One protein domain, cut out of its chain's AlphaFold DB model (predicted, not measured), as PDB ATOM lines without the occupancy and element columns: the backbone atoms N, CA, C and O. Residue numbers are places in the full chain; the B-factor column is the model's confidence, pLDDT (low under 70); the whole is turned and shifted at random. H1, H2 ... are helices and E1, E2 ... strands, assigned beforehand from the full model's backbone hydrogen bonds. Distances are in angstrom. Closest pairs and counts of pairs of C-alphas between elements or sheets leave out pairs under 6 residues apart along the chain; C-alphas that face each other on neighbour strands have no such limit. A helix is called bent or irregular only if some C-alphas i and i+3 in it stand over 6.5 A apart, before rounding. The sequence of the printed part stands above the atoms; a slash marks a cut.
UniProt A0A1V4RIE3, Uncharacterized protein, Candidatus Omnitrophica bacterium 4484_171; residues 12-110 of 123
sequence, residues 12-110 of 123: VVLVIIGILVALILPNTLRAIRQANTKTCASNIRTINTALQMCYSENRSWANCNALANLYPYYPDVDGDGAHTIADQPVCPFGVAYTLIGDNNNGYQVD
ATOM      1  N   VAL A  12      75.868  69.955 228.327       94.88
ATOM      2  CA  VAL A  12      76.277  68.984 229.358       94.88
ATOM      3  C   VAL A  12      75.320  68.979 230.553       94.88
ATOM      4  O   VAL A  12      75.006  67.920 231.095       94.88
ATOM      5  N   VAL A  13      74.785  70.145 230.924       95.12
ATOM      6  CA  VAL A  13      73.825  70.280 232.028       95.12
ATOM      7  C   VAL A  13      72.523  69.548 231.715       95.12
ATOM      8  O   VAL A  13      72.029  68.795 232.551       95.12
ATOM      9  N   LEU A  14      71.989  69.702 230.500       95.56
ATOM     10  CA  LEU A  14      70.772  68.999 230.088       95.56
ATOM     11  C   LEU A  14      70.967  67.480 230.039       95.56
ATOM     12  O   LEU A  14      70.061  66.744 230.428       95.56
ATOM     13  N   VAL A  15      72.149  67.006 229.631       97.00
ATOM     14  CA  VAL A  15      72.486  65.574 229.658       97.00
ATOM     15  C   VAL A  15      72.449  65.035 231.090       97.00
ATOM     16  O   VAL A  15      71.813  64.013 231.342       97.00
ATOM     17  N   ILE A  16      73.066  65.736 232.045       96.56
ATOM     18  CA  ILE A  16      73.081  65.308 233.450       96.56
ATOM     19  C   ILE A  16      71.666  65.339 234.047       96.56
ATOM     20  O   ILE A  16      71.251  64.365 234.674       96.56
ATOM     21  N   ILE A  17      70.889  66.405 233.813       96.44
ATOM     22  CA  ILE A  17      69.490  66.496 234.273       96.44
ATOM     23  C   ILE A  17      68.646  65.361 233.673       96.44
ATOM     24  O   ILE A  17      67.865  64.737 234.392       96.44
ATOM     25  N   GLY A  18      68.833  65.047 232.389       97.19
ATOM     26  CA  GLY A  18      68.135  63.953 231.712       97.19
ATOM     27  C   GLY A  18      68.392  62.591 232.361       97.19
ATOM     28  O   GLY A  18      67.447  61.836 232.594       97.19
ATOM     29  N   ILE A  19      69.646  62.300 232.728       96.38
ATOM     30  CA  ILE A  19      70.018  61.058 233.425       96.38
ATOM     31  C   ILE A  19      69.347  60.983 234.804       96.38
ATOM     32  O   ILE A  19      68.789  59.945 235.160       96.38
ATOM     33  N   LEU A  20      69.349  62.078 235.570       97.00
ATOM     34  CA  LEU A  20      68.723  62.114 236.896       97.00
ATOM     35  C   LEU A  20      67.205  61.889 236.822       97.00
ATOM     36  O   LEU A  20      66.664  61.071 237.569       97.00
ATOM     37  N   VAL A  21      66.512  62.566 235.901       96.81
ATOM     38  CA  VAL A  21      65.054  62.424 235.730       96.81
ATOM     39  C   VAL A  21      64.677  61.000 235.317       96.81
ATOM     40  O   VAL A  21      63.703  60.460 235.843       96.81
ATOM     41  N   ALA A  22      65.460  60.365 234.436       95.38
ATOM     42  CA  ALA A  22      65.206  58.999 233.977       95.38
ATOM     43  C   ALA A  22      65.198  57.971 235.125       95.38
ATOM     44  O   ALA A  22      64.419  57.018 235.091       95.38
ATOM     45  N   LEU A  23      66.017  58.181 236.160       94.19
ATOM     46  CA  LEU A  23      66.060  57.312 237.340       94.19
ATOM     47  C   LEU A  23      64.913  57.595 238.323       94.19
ATOM     48  O   LEU A  23      64.388  56.675 238.949       94.19
ATOM     49  N   ILE A  24      64.509  58.860 238.460       95.69
ATOM     50  CA  ILE A  24      63.539  59.294 239.478       95.69
ATOM     51  C   ILE A  24      62.089  59.040 239.038       95.69
ATOM     52  O   ILE A  24      61.272  58.569 239.833       95.69
ATOM     53  N   LEU A  25      61.758  59.318 237.775       94.69
ATOM     54  CA  LEU A  25      60.386  59.294 237.264       94.69
ATOM     55  C   LEU A  25      59.622  57.963 237.459       94.69
ATOM     56  O   LEU A  25      58.466  58.004 237.882       94.69
ATOM     57  N   PRO A  26      60.191  56.767 237.199       92.25
ATOM     58  CA  PRO A  26      59.432  55.528 237.384       92.25
ATOM     59  C   PRO A  26      59.062  55.284 238.852       92.25
ATOM     60  O   PRO A  26      58.008  54.711 239.137       92.25
ATOM     61  N   ASN A  27      59.901  55.734 239.787       93.94
ATOM     62  CA  ASN A  27      59.642  55.598 241.214       93.94
ATOM     63  C   ASN A  27      58.554  56.573 241.683       93.94
ATOM     64  O   ASN A  27      57.642  56.178 242.411       93.94
ATOM     65  N   THR A  28      58.586  57.826 241.218       94.19
ATOM     66  CA  THR A  28      57.569  58.822 241.591       94.19
ATOM     67  C   THR A  28      56.179  58.430 241.098       94.19
ATOM     68  O   THR A  28      55.216  58.538 241.852       94.19
ATOM     69  N   LEU A  29      56.058  57.870 239.889       93.62
ATOM     70  CA  LEU A  29      54.775  57.373 239.375       93.62
ATOM     71  C   LEU A  29      54.194  56.237 240.232       93.62
ATOM     72  O   LEU A  29      52.983  56.185 240.456       93.62
ATOM     73  N   ARG A  30      55.043  55.334 240.741       91.88
ATOM     74  CA  ARG A  30      54.616  54.274 241.671       91.88
ATOM     75  C   ARG A  30      54.175  54.856 243.012       91.88
ATOM     76  O   ARG A  30      53.123  54.466 243.512       91.88
ATOM     77  N   ALA A  31      54.931  55.811 243.551       92.56
ATOM     78  CA  ALA A  31      54.607  56.481 244.806       92.56
ATOM     79  C   ALA A  31      53.268  57.233 244.730       92.56
ATOM     80  O   ALA A  31      52.448  57.101 245.633       92.56
ATOM     81  N   ILE A  32      52.995  57.945 243.630       93.44
ATOM     82  CA  ILE A  32      51.714  58.636 243.408       93.44
ATOM     83  C   ILE A  32      50.560  57.635 243.347       93.44
ATOM     84  O   ILE A  32      49.543  57.830 244.007       93.44
ATOM     85  N   ARG A  33      50.708  56.525 242.609       92.12
ATOM     86  CA  ARG A  33      49.671  55.480 242.580       92.12
ATOM     87  C   ARG A  33      49.413  54.905 243.969       92.12
ATOM     88  O   ARG A  33      48.256  54.758 244.341       92.12
ATOM     89  N   GLN A  34      50.463  54.632 244.743       91.19
ATOM     90  CA  GLN A  34      50.328  54.133 246.111       91.19
ATOM     91  C   GLN A  34      49.681  55.166 247.049       91.19
ATOM     92  O   GLN A  34      48.893  54.804 247.922       91.19
ATOM     93  N   ALA A  35      49.988  56.454 246.881       92.75
ATOM     94  CA  ALA A  35      49.325  57.527 247.611       92.75
ATOM     95  C   ALA A  35      47.828  57.559 247.269       92.75
ATOM     96  O   ALA A  35      46.999  57.519 248.171       92.75
ATOM     97  N   ASN A  36      47.479  57.495 245.983       93.50
ATOM     98  CA  ASN A  36      46.093  57.459 245.522       93.50
ATOM     99  C   ASN A  36      45.325  56.236 246.053       93.50
ATOM    100  O   ASN A  36      44.184  56.384 246.493       93.50
ATOM    101  N   THR A  37      45.939  55.042 246.079       92.50
ATOM    102  CA  THR A  37      45.310  53.851 246.680       92.50
ATOM    103  C   THR A  37      45.086  54.026 248.176       92.50
ATOM    104  O   THR A  37      44.019  53.671 248.671       92.50
ATOM    105  N   LYS A  38      46.053  54.605 248.900       92.25
ATOM    106  CA  LYS A  38      45.919  54.894 250.336       92.25
ATOM    107  C   LYS A  38      44.820  55.921 250.609       92.25
ATOM    108  O   LYS A  38      44.017  55.697 251.508       92.25
ATOM    109  N   THR A  39      44.733  56.987 249.816       93.44
ATOM    110  CA  THR A  39      43.665  57.992 249.920       93.44
ATOM    111  C   THR A  39      42.299  57.362 249.688       93.44
ATOM    112  O   THR A  39      41.407  57.526 250.511       93.44
ATOM    113  N   CYS A  40      42.138  56.568 248.626       93.88
ATOM    114  CA  CYS A  40      40.868  55.902 248.335       93.88
ATOM    115  C   CYS A  40      40.481  54.912 249.458       93.88
ATOM    116  O   CYS A  40      39.341  54.897 249.918       93.88
ATOM    117  N   ALA A  41      41.443  54.161 250.006       92.38
ATOM    118  CA  ALA A  41      41.204  53.278 251.150       92.38
ATOM    119  C   ALA A  41      40.846  54.047 252.439       92.38
ATOM    120  O   ALA A  41      40.010  53.585 253.216       92.38
ATOM    121  N   SER A  42      41.451  55.216 252.666       92.50
ATOM    122  CA  SER A  42      41.112  56.110 253.780       92.50
ATOM    123  C   SER A  42      39.699  56.674 253.633       92.50
ATOM    124  O   SER A  42      38.927  56.641 254.584       92.50
ATOM    125  N   ASN A  43      39.328  57.104 252.429       93.44
ATOM    126  CA  ASN A  43      37.997  57.619 252.117       93.44
ATOM    127  C   ASN A  43      36.911  56.566 252.380       93.44
ATOM    128  O   ASN A  43      35.897  56.877 252.996       93.44
ATOM    129  N   ILE A  44      37.151  55.297 252.029       92.94
ATOM    130  CA  ILE A  44      36.245  54.190 252.385       92.94
ATOM    131  C   ILE A  44      36.066  54.067 253.904       92.94
ATOM    132  O   ILE A  44      34.962  53.787 254.368       92.94
ATOM    133  N   ARG A  45      37.120  54.280 254.702       92.06
ATOM    134  CA  ARG A  45      37.001  54.277 256.172       92.06
ATOM    135  C   ARG A  45      36.132  55.431 256.653       92.06
ATOM    136  O   ARG A  45      35.262  55.185 257.475       92.06
ATOM    137  N   THR A  46      36.310  56.634 256.105       93.06
ATOM    138  CA  THR A  46      35.452  57.792 256.405       93.06
ATOM    139  C   THR A  46      33.982  57.483 256.118       93.06
ATOM    140  O   THR A  46      33.129  57.737 256.962       93.06
ATOM    141  N   ILE A  47      33.685  56.853 254.977       93.81
ATOM    142  CA  ILE A  47      32.318  56.447 254.618       93.81
ATOM    143  C   ILE A  47      31.768  55.388 255.576       93.81
ATOM    144  O   ILE A  47      30.618  55.486 255.996       93.81
ATOM    145  N   ASN A  48      32.575  54.407 255.977       92.00
ATOM    146  CA  ASN A  48      32.150  53.412 256.964       92.00
ATOM    147  C   ASN A  48      31.873  54.037 258.339       92.00
ATOM    148  O   ASN A  48      30.913  53.646 258.998       92.00
ATOM    149  N   THR A  49      32.670  55.017 258.765       93.38
ATOM    150  CA  THR A  49      32.395  55.770 259.995       93.38
ATOM    151  C   THR A  49      31.072  56.529 259.881       93.38
ATOM    152  O   THR A  49      30.245  56.436 260.783       93.38
ATOM    153  N   ALA A  50      30.818  57.198 258.751       94.44
ATOM    154  CA  ALA A  50      29.557  57.894 258.491       94.44
ATOM    155  C   ALA A  50      28.346  56.938 258.509       94.44
ATOM    156  O   ALA A  50      27.321  57.246 259.111       94.44
ATOM    157  N   LEU A  51      28.481  55.738 257.932       93.94
ATOM    158  CA  LEU A  51      27.467  54.675 258.001       93.94
ATOM    159  C   LEU A  51      27.157  54.266 259.444       93.94
ATOM    160  O   LEU A  51      25.991  54.141 259.816       93.94
ATOM    161  N   GLN A  52      28.191  54.075 260.264       92.94
ATOM    162  CA  GLN A  52      28.027  53.720 261.673       92.94
ATOM    163  C   GLN A  52      27.364  54.845 262.474       92.94
ATOM    164  O   GLN A  52      26.504  54.565 263.308       92.94
ATOM    165  N   MET A  53      27.714  56.104 262.203       94.38
ATOM    166  CA  MET A  53      27.074  57.268 262.821       94.38
ATOM    167  C   MET A  53      25.597  57.366 262.430       94.38
ATOM    168  O   MET A  53      24.741  57.469 263.309       94.38
ATOM    169  N   CYS A  54      25.293  57.215 261.140       94.88
ATOM    170  CA  CYS A  54      23.926  57.197 260.630       94.88
ATOM    171  C   CYS A  54      23.084  56.109 261.302       94.88
ATOM    172  O   CYS A  54      21.978  56.377 261.778       94.88
ATOM    173  N   TYR A  55      23.620  54.891 261.407       93.12
ATOM    174  CA  TYR A  55      22.941  53.794 262.090       93.12
ATOM    175  C   TYR A  55      22.771  54.061 263.590       93.12
ATOM    176  O   TYR A  55      21.710  53.777 264.147       93.12
ATOM    177  N   SER A  56      23.786  54.624 264.249       94.06
ATOM    178  CA  SER A  56      23.732  54.955 265.677       94.06
ATOM    179  C   SER A  56      22.625  55.960 265.999       94.06
ATOM    180  O   SER A  56      22.014  55.868 267.063       94.06
ATOM    181  N   GLU A  57      22.356  56.907 265.102       94.69
ATOM    182  CA  GLU A  57      21.302  57.906 265.281       94.69
ATOM    183  C   GLU A  57      19.918  57.366 264.896       94.69
ATOM    184  O   GLU A  57      18.966  57.472 265.669       94.69
ATOM    185  N   ASN A  58      19.805  56.724 263.731       92.94
ATOM    186  CA  ASN A  58      18.522  56.288 263.173       92.94
ATOM    187  C   ASN A  58      18.039  54.931 263.705       92.94
ATOM    188  O   ASN A  58      16.875  54.575 263.521       92.94
ATOM    189  N   ARG A  59      18.928  54.139 264.319       91.81
ATOM    190  CA  ARG A  59      18.690  52.748 264.761       91.81
ATOM    191  C   ARG A  59      18.167  51.817 263.661       91.81
ATOM    192  O   ARG A  59      17.579  50.778 263.953       91.81
ATOM    193  N   SER A  60      18.342  52.195 262.398       90.06
ATOM    194  CA  SER A  60      17.825  51.476 261.239       90.06
ATOM    195  C   SER A  60      18.683  51.761 260.018       90.06
ATOM    196  O   SER A  60      19.049  52.905 259.751       90.06
ATOM    197  N   TRP A  61      18.943  50.719 259.234       90.50
ATOM    198  CA  TRP A  61      19.661  50.826 257.967       90.50
ATOM    199  C   TRP A  61      18.812  51.404 256.830       90.50
ATOM    200  O   TRP A  61      19.362  51.785 255.802       90.50
ATOM    201  N   ALA A  62      17.489  51.518 257.002       89.75
ATOM    202  CA  ALA A  62      16.597  52.076 255.981       89.75
ATOM    203  C   ALA A  62      16.964  53.522 255.606       89.75
ATOM    204  O   ALA A  62      16.858  53.897 254.443       89.75
ATOM    205  N   ASN A  63      17.459  54.295 256.578       90.06
ATOM    206  CA  ASN A  63      17.904  55.673 256.377       90.06
ATOM    207  C   ASN A  63      19.392  55.768 256.008       90.06
ATOM    208  O   ASN A  63      19.869  56.857 255.739       90.06
ATOM    209  N   CYS A  64      20.133  54.659 255.948       91.81
ATOM    210  CA  CYS A  64      21.588  54.644 255.740       91.81
ATOM    211  C   CYS A  64      21.989  53.773 254.533       91.81
ATOM    212  O   CYS A  64      23.074  53.198 254.505       91.81
ATOM    213  N   ASN A  65      21.093  53.637 253.551       91.88
ATOM    214  CA  ASN A  65      21.230  52.743 252.396       91.88
ATOM    215  C   ASN A  65      21.778  53.409 251.121       91.88
ATOM    216  O   ASN A  65      22.005  52.728 250.122       91.88
ATOM    217  N   ALA A  66      21.988  54.726 251.133       90.50
ATOM    218  CA  ALA A  66      22.512  55.496 250.010       90.50
ATOM    219  C   ALA A  66      23.543  56.515 250.504       90.50
ATOM    220  O   ALA A  66      23.383  57.057 251.596       90.50
ATOM    221  N   LEU A  67      24.559  56.834 249.687       89.69
ATOM    222  CA  LEU A  67      25.550  57.860 250.053       89.69
ATOM    223  C   LEU A  67      24.904  59.227 250.302       89.69
ATOM    224  O   LEU A  67      25.361  59.957 251.171       89.69
ATOM    225  N   ALA A  68      23.804  59.532 249.607       90.50
ATOM    226  CA  ALA A  68      23.063  60.772 249.813       90.50
ATOM    227  C   ALA A  68      22.531  60.948 251.235       90.50
ATOM    228  O   ALA A  68      22.462  62.067 251.736       90.50
ATOM    229  N   ASN A  69      22.215  59.848 251.917       92.25
ATOM    230  CA  ASN A  69      21.755  59.916 253.297       92.25
ATOM    231  C   ASN A  69      22.918  60.081 254.285       92.25
ATOM    232  O   ASN A  69      22.693  60.320 255.468       92.25
ATOM    233  N   LEU A  70      24.159  59.927 253.813       92.56
ATOM    234  CA  LEU A  70      25.359  60.030 254.631       92.56
ATOM    235  C   LEU A  70      25.953  61.438 254.651       92.56
ATOM    236  O   LEU A  70      26.840  61.674 255.464       92.56
ATOM    237  N   TYR A  71      25.471  62.366 253.816       91.56
ATOM    238  CA  TYR A  71      26.009  63.729 253.765       91.56
ATOM    239  C   TYR A  71      26.069  64.411 255.141       91.56
ATOM    240  O   TYR A  71      27.143  64.904 255.477       91.56
ATOM    241  N   PRO A  72      25.027  64.344 256.003       91.69
ATOM    242  CA  PRO A  72      25.071  64.926 257.354       91.69
ATOM    243  C   PRO A  72      26.146  64.340 258.282       91.69
ATOM    244  O   PRO A  72      26.432  64.906 259.331       91.69
ATOM    245  N   TYR A  73      26.710  63.187 257.924       92.62
ATOM    246  CA  TYR A  73      27.691  62.452 258.719       92.62
ATOM    247  C   TYR A  73      29.114  62.557 258.154       92.62
ATOM    248  O   TYR A  73      30.045  62.005 258.747       92.62
ATOM    249  N   TYR A  74      29.305  63.238 257.019       91.62
ATOM    250  CA  TYR A  74      30.632  63.552 256.499       91.62
ATOM    251  C   TYR A  74      31.221  64.789 257.190       91.62
ATOM    252  O   TYR A  74      30.478  65.681 257.604       91.62
ATOM    253  N   PRO A  75      32.558  64.848 257.348       88.69
ATOM    254  CA  PRO A  75      33.207  66.074 257.780       88.69
ATOM    255  C   PRO A  75      32.990  67.162 256.727       88.69
ATOM    256  O   PRO A  75      33.164  66.893 255.543       88.69
ATOM    257  N   ASP A  76      32.659  68.369 257.179       89.94
ATOM    258  CA  ASP A  76      32.625  69.570 256.342       89.94
ATOM    259  C   ASP A  76      34.056  69.878 255.860       89.94
ATOM    260  O   ASP A  76      34.947  70.180 256.667       89.94
ATOM    261  N   VAL A  77      34.306  69.690 254.560       87.88
ATOM    262  CA  VAL A  77      35.640  69.863 253.947       87.88
ATOM    263  C   VAL A  77      35.785  71.167 253.171       87.88
ATOM    264  O   VAL A  77      36.919  71.563 252.886       87.88
ATOM    265  N   ASP A  78      34.684  71.823 252.817       86.81
ATOM    266  CA  ASP A  78      34.682  73.087 252.077       86.81
ATOM    267  C   ASP A  78      34.436  74.312 252.979       86.81
ATOM    268  O   ASP A  78      34.747  75.440 252.585       86.81
ATOM    269  N   GLY A  79      34.012  74.084 254.224       87.75
ATOM    270  CA  GLY A  79      33.774  75.092 255.247       87.75
ATOM    271  C   GLY A  79      32.491  75.885 255.024       87.75
ATOM    272  O   GLY A  79      32.370  76.988 255.570       87.75
ATOM    273  N   ASP A  80      31.570  75.388 254.197       89.12
ATOM    274  CA  ASP A  80      30.313  76.066 253.896       89.12
ATOM    275  C   ASP A  80      29.210  75.782 254.939       89.12
ATOM    276  O   ASP A  80      28.188  76.479 254.975       89.12
ATOM    277  N   GLY A  81      29.444  74.824 255.847       87.44
ATOM    278  CA  GLY A  81      28.506  74.389 256.881       87.44
ATOM    279  C   GLY A  81      27.294  73.619 256.346       87.44
ATOM    280  O   GLY A  81      26.367  73.324 257.108       87.44
ATOM    281  N   ALA A  82      27.263  73.315 255.052       87.69
ATOM    282  CA  ALA A  82      26.211  72.608 254.357       87.69
ATOM    283  C   ALA A  82      26.673  71.190 254.006       87.69
ATOM    284  O   ALA A  82      27.390  70.946 253.049       87.69
ATOM    285  N   HIS A  83      26.128  70.217 254.730       88.50
ATOM    286  CA  HIS A  83      26.386  68.800 254.498       88.50
ATOM    287  C   HIS A  83      25.788  68.297 253.174       88.50
ATOM    288  O   HIS A  83      24.619  67.889 253.119       88.50
ATOM    289  N   THR A  84      26.571  68.318 252.097       88.69
ATOM    290  CA  THR A  84      26.094  68.030 250.733       88.69
ATOM    291  C   THR A  84      26.964  67.008 249.989       88.69
ATOM    292  O   THR A  84      27.857  66.374 250.543       88.69
ATOM    293  N   ILE A  85      26.689  66.816 248.693       85.94
ATOM    294  CA  ILE A  85      27.503  65.976 247.797       85.94
ATOM    295  C   ILE A  85      28.960  66.463 247.705       85.94
ATOM    296  O   ILE A  85      29.836  65.661 247.385       85.94
ATOM    297  N   ALA A  86      29.227  67.748 247.971       86.81
ATOM    298  CA  ALA A  86      30.576  68.311 247.946       86.81
ATOM    299  C   ALA A  86      31.474  67.731 249.054       86.81
ATOM    300  O   ALA A  86      32.665  67.526 248.816       86.81
ATOM    301  N   ASP A  87      30.889  67.349 250.195       86.94
ATOM    302  CA  ASP A  87      31.607  66.715 251.308       86.94
ATOM    303  C   ASP A  87      31.915  65.240 251.080       86.94
ATOM    304  O   ASP A  87      32.712  64.624 251.797       86.94
ATOM    305  N   GLN A  88      31.273  64.631 250.081       87.88
ATOM    306  CA  GLN A  88      31.462  63.222 249.807       87.88
ATOM    307  C   GLN A  88      32.911  62.971 249.363       87.88
ATOM    308  O   GLN A  88      33.370  63.540 248.367       87.88
ATOM    309  N   PRO A  89      33.627  62.035 250.012       91.12
ATOM    310  CA  PRO A  89      34.967  61.679 249.580       91.12
ATOM    311  C   PRO A  89      34.975  61.220 248.116       91.12
ATOM    312  O   PRO A  89      34.170  60.381 247.713       91.12
ATOM    313  N   VAL A  90      35.930  61.713 247.326       91.12
ATOM    314  CA  VAL A  90      36.117  61.317 245.919       91.12
ATOM    315  C   VAL A  90      37.337  60.405 245.804       91.12
ATOM    316  O   VAL A  90      38.377  60.657 246.416       91.12
ATOM    317  N   CYS A  91      37.237  59.305 245.055       92.38
ATOM    318  CA  CYS A  91      38.401  58.458 244.800       92.38
ATOM    319  C   CYS A  91      39.304  59.108 243.728       92.38
ATOM    320  O   CYS A  91      38.811  59.449 242.650       92.38
ATOM    321  N   PRO A  92      40.632  59.212 243.939       93.62
ATOM    322  CA  PRO A  92      41.557  59.793 242.954       93.62
ATOM    323  C   PRO A  92      41.642  59.035 241.618       93.62
ATOM    324  O   PRO A  92      42.246  59.525 240.669       93.62
ATOM    325  N   PHE A  93      41.071  57.829 241.542       91.44
ATOM    326  CA  PHE A  93      40.986  57.035 240.313       91.44
ATOM    327  C   PHE A  93      39.754  57.363 239.453       91.44
ATOM    328  O   PHE A  93      39.608  56.787 238.380       91.44
ATOM    329  N   GLY A  94      38.872  58.264 239.903       91.44
ATOM    330  CA  GLY A  94      37.669  58.670 239.165       91.44
ATOM    331  C   GLY A  94      36.510  57.669 239.226       91.44
ATOM    332  O   GLY A  94      35.507  57.859 238.544       91.44
ATOM    333  N   VAL A  95      36.630  56.616 240.036       91.00
ATOM    334  CA  VAL A  95      35.548  55.661 240.310       91.00
ATOM    335  C   VAL A  95      34.715  56.183 241.482       91.00
ATOM    336  O   VAL A  95      35.267  56.656 242.476       91.00
ATOM    337  N   ALA A  96      33.390  56.136 241.348       90.75
ATOM    338  CA  ALA A  96      32.473  56.544 242.405       90.75
ATOM    339  C   ALA A  96      32.307  55.436 243.456       90.75
ATOM    340  O   ALA A  96      32.235  54.253 243.118       90.75
ATOM    341  N   TYR A  97      32.177  55.829 244.724       92.62
ATOM    342  CA  TYR A  97      31.827  54.901 245.794       92.62
ATOM    343  C   TYR A  97      30.356  54.503 245.698       92.62
ATOM    344  O   TYR A  97      29.481  55.345 245.515       92.62
ATOM    345  N   THR A  98      30.087  53.214 245.863       92.00
ATOM    346  CA  THR A  98      28.736  52.653 245.914       92.00
ATOM    347  C   THR A  98      28.574  51.844 247.190       92.00
ATOM    348  O   THR A  98      29.548  51.312 247.725       92.00
ATOM    349  N   LEU A  99      27.346  51.771 247.701       92.31
ATOM    350  CA  LEU A  99      27.017  50.933 248.851       92.31
ATOM    351  C   LEU A  99      26.425  49.610 248.376       92.31
ATOM    352  O   LEU A  99      25.610  49.575 247.455       92.31
ATOM    353  N   ILE A 100      26.819  48.532 249.040       92.06
ATOM    354  CA  ILE A 100      26.283  47.184 248.863       92.06
ATOM    355  C   ILE A 100      25.798  46.661 250.212       92.06
ATOM    356  O   ILE A 100      26.354  47.009 251.255       92.06
ATOM    357  N   GLY A 101      24.760  45.826 250.189       90.19
ATOM    358  CA  GLY A 101      24.297  45.139 251.391       90.19
ATOM    359  C   GLY A 101      25.383  44.215 251.945       90.19
ATOM    360  O   GLY A 101      26.103  43.564 251.184       90.19
ATOM    361  N   ASP A 102      25.519  44.169 253.265       86.19
ATOM    362  CA  ASP A 102      26.367  43.198 253.950       86.19
ATOM    363  C   ASP A 102      25.568  41.957 254.397       86.19
ATOM    364  O   ASP A 102      24.360  41.834 254.185       86.19
ATOM    365  N   ASN A 103      26.260  40.992 255.001       84.38
ATOM    366  CA  ASN A 103      25.672  39.747 255.502       84.38
ATOM    367  C   ASN A 103      24.888  39.900 256.821       84.38
ATOM    368  O   ASN A 103      24.290  38.930 257.278       84.38
ATOM    369  N   ASN A 104      24.887  41.086 257.426       82.69
ATOM    370  CA  ASN A 104      24.249  41.412 258.699       82.69
ATOM    371  C   ASN A 104      23.098  42.425 258.522       82.69
ATOM    372  O   ASN A 104      22.761  43.147 259.463       82.69
ATOM    373  N   ASN A 105      22.485  42.476 257.331       82.44
ATOM    374  CA  ASN A 105      21.436  43.436 256.951       82.44
ATOM    375  C   ASN A 105      21.857  44.919 257.048       82.44
ATOM    376  O   ASN A 105      20.997  45.798 257.137       82.44
ATOM    377  N   GLY A 106      23.158  45.197 257.046       88.25
ATOM    378  CA  GLY A 106      23.751  46.523 256.956       88.25
ATOM    379  C   GLY A 106      24.211  46.869 255.543       88.25
ATOM    380  O   GLY A 106      23.912  46.169 254.571       88.25
ATOM    381  N   TYR A 107      24.948  47.973 255.435       92.75
ATOM    382  CA  TYR A 107      25.535  48.451 254.186       92.75
ATOM    383  C   TYR A 107      27.028  48.705 254.368       92.75
ATOM    384  O   TYR A 107      27.471  49.191 255.407       92.75
ATOM    385  N   GLN A 108      27.801  48.417 253.329       90.75
ATOM    386  CA  GLN A 108      29.234  48.682 253.260       90.75
ATOM    387  C   GLN A 108      29.599  49.244 251.889       90.75
ATOM    388  O   GLN A 108      28.887  49.024 250.910       90.75
ATOM    389  N   VAL A 109      30.725  49.946 251.797       91.81
ATOM    390  CA  VAL A 109      31.230  50.414 250.499       91.81
ATOM    391  C   VAL A 109      31.709  49.230 249.657       91.81
ATOM    392  O   VAL A 109      32.449  48.376 250.154       91.81
ATOM    393  N   ASP A 110      31.344  49.202 248.378       91.00
ATOM    394  CA  ASP A 110      31.870  48.235 247.420       91.00
ATOM    395  C   ASP A 110      33.362  48.481 247.165       91.00
ATOM    396  O   ASP A 110      33.790  49.471 246.562       91.00
TER     397      ASP A 110
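Overview. This is residues 12 to 110 of the 123 residues of an uncharacterized protein of Candidatus Omnitrophica bacterium 4484_171 (UniProt A0A1V4RIE3). A long bent helix, H1, makes the long axis; its first stretch, residues 12 to 32, sticks out free as an arm, while short helix H2, a small hairpin of E1 and E2 and a long loop, residues 74 to 98, gather round the rest of H1 as a head. The printed part has 99 residues, with two named helices and two named strands in the order H1, H2, E1, E2; the sheet, E1 - E2, is antiparallel. The class is mostly helix. The whole is extended, with a radius of gyration of the C-alphas of 19.7 A and spans of 69 by 35 by 17 A.

Arrangement. H1, residues 12 to 58, was assigned as one helix by its hydrogen bonds but is bent: C-alphas 23 and 26 are 6.9 A apart. Its arms, H1a, residues 12 to 23, and H1b, residues 26 to 58, stand at a steep tilt of 44 degrees. H1b touches H2, residues 67 to 73, with residues 47 to 54 alone, about perpendicular at 79 degrees; the closest C-alphas, of Ala 50 and Tyr 73, are 4.9 A apart. H2 is irregular, with C-alphas 69 and 72 at 7.2 A. E1, residues 99 to 101, and E2, residues 107 to 109, form an antiparallel hairpin; N 100 and O 108 are within hydrogen-bond range at 2.8 A. The closest C-alphas of H1b and E2, those of Ile 44 and Val 109, are 6.6 A apart. H1a and H2 are apart. Every O i to N i+4 pair is within hydrogen-bond range in H1a and H1b; in H2 it is 0 of 3, beside 2 of 4 O i to N i+3 pairs.

Along the chain. H1a begins at C-alpha 12 (76.277, 68.984, 229.358) and measures 17.4 A. H1b measures 48.4 A and ends at C-alpha 58 (18.522, 56.288, 263.173). H2 measures 10.0 A, E1 6.9 A and E2 7.1 A; E2 ends at C-alpha 109 (31.230, 50.414, 250.499).

Size, cuts and confidence. The C-alphas of Val 12 and Arg 59, the two farthest apart, are 69.5 A apart. The link from H2 to E1 is long, with 25 residues. The printed part has no cut, and no printed residue is under 70 in pLDDT.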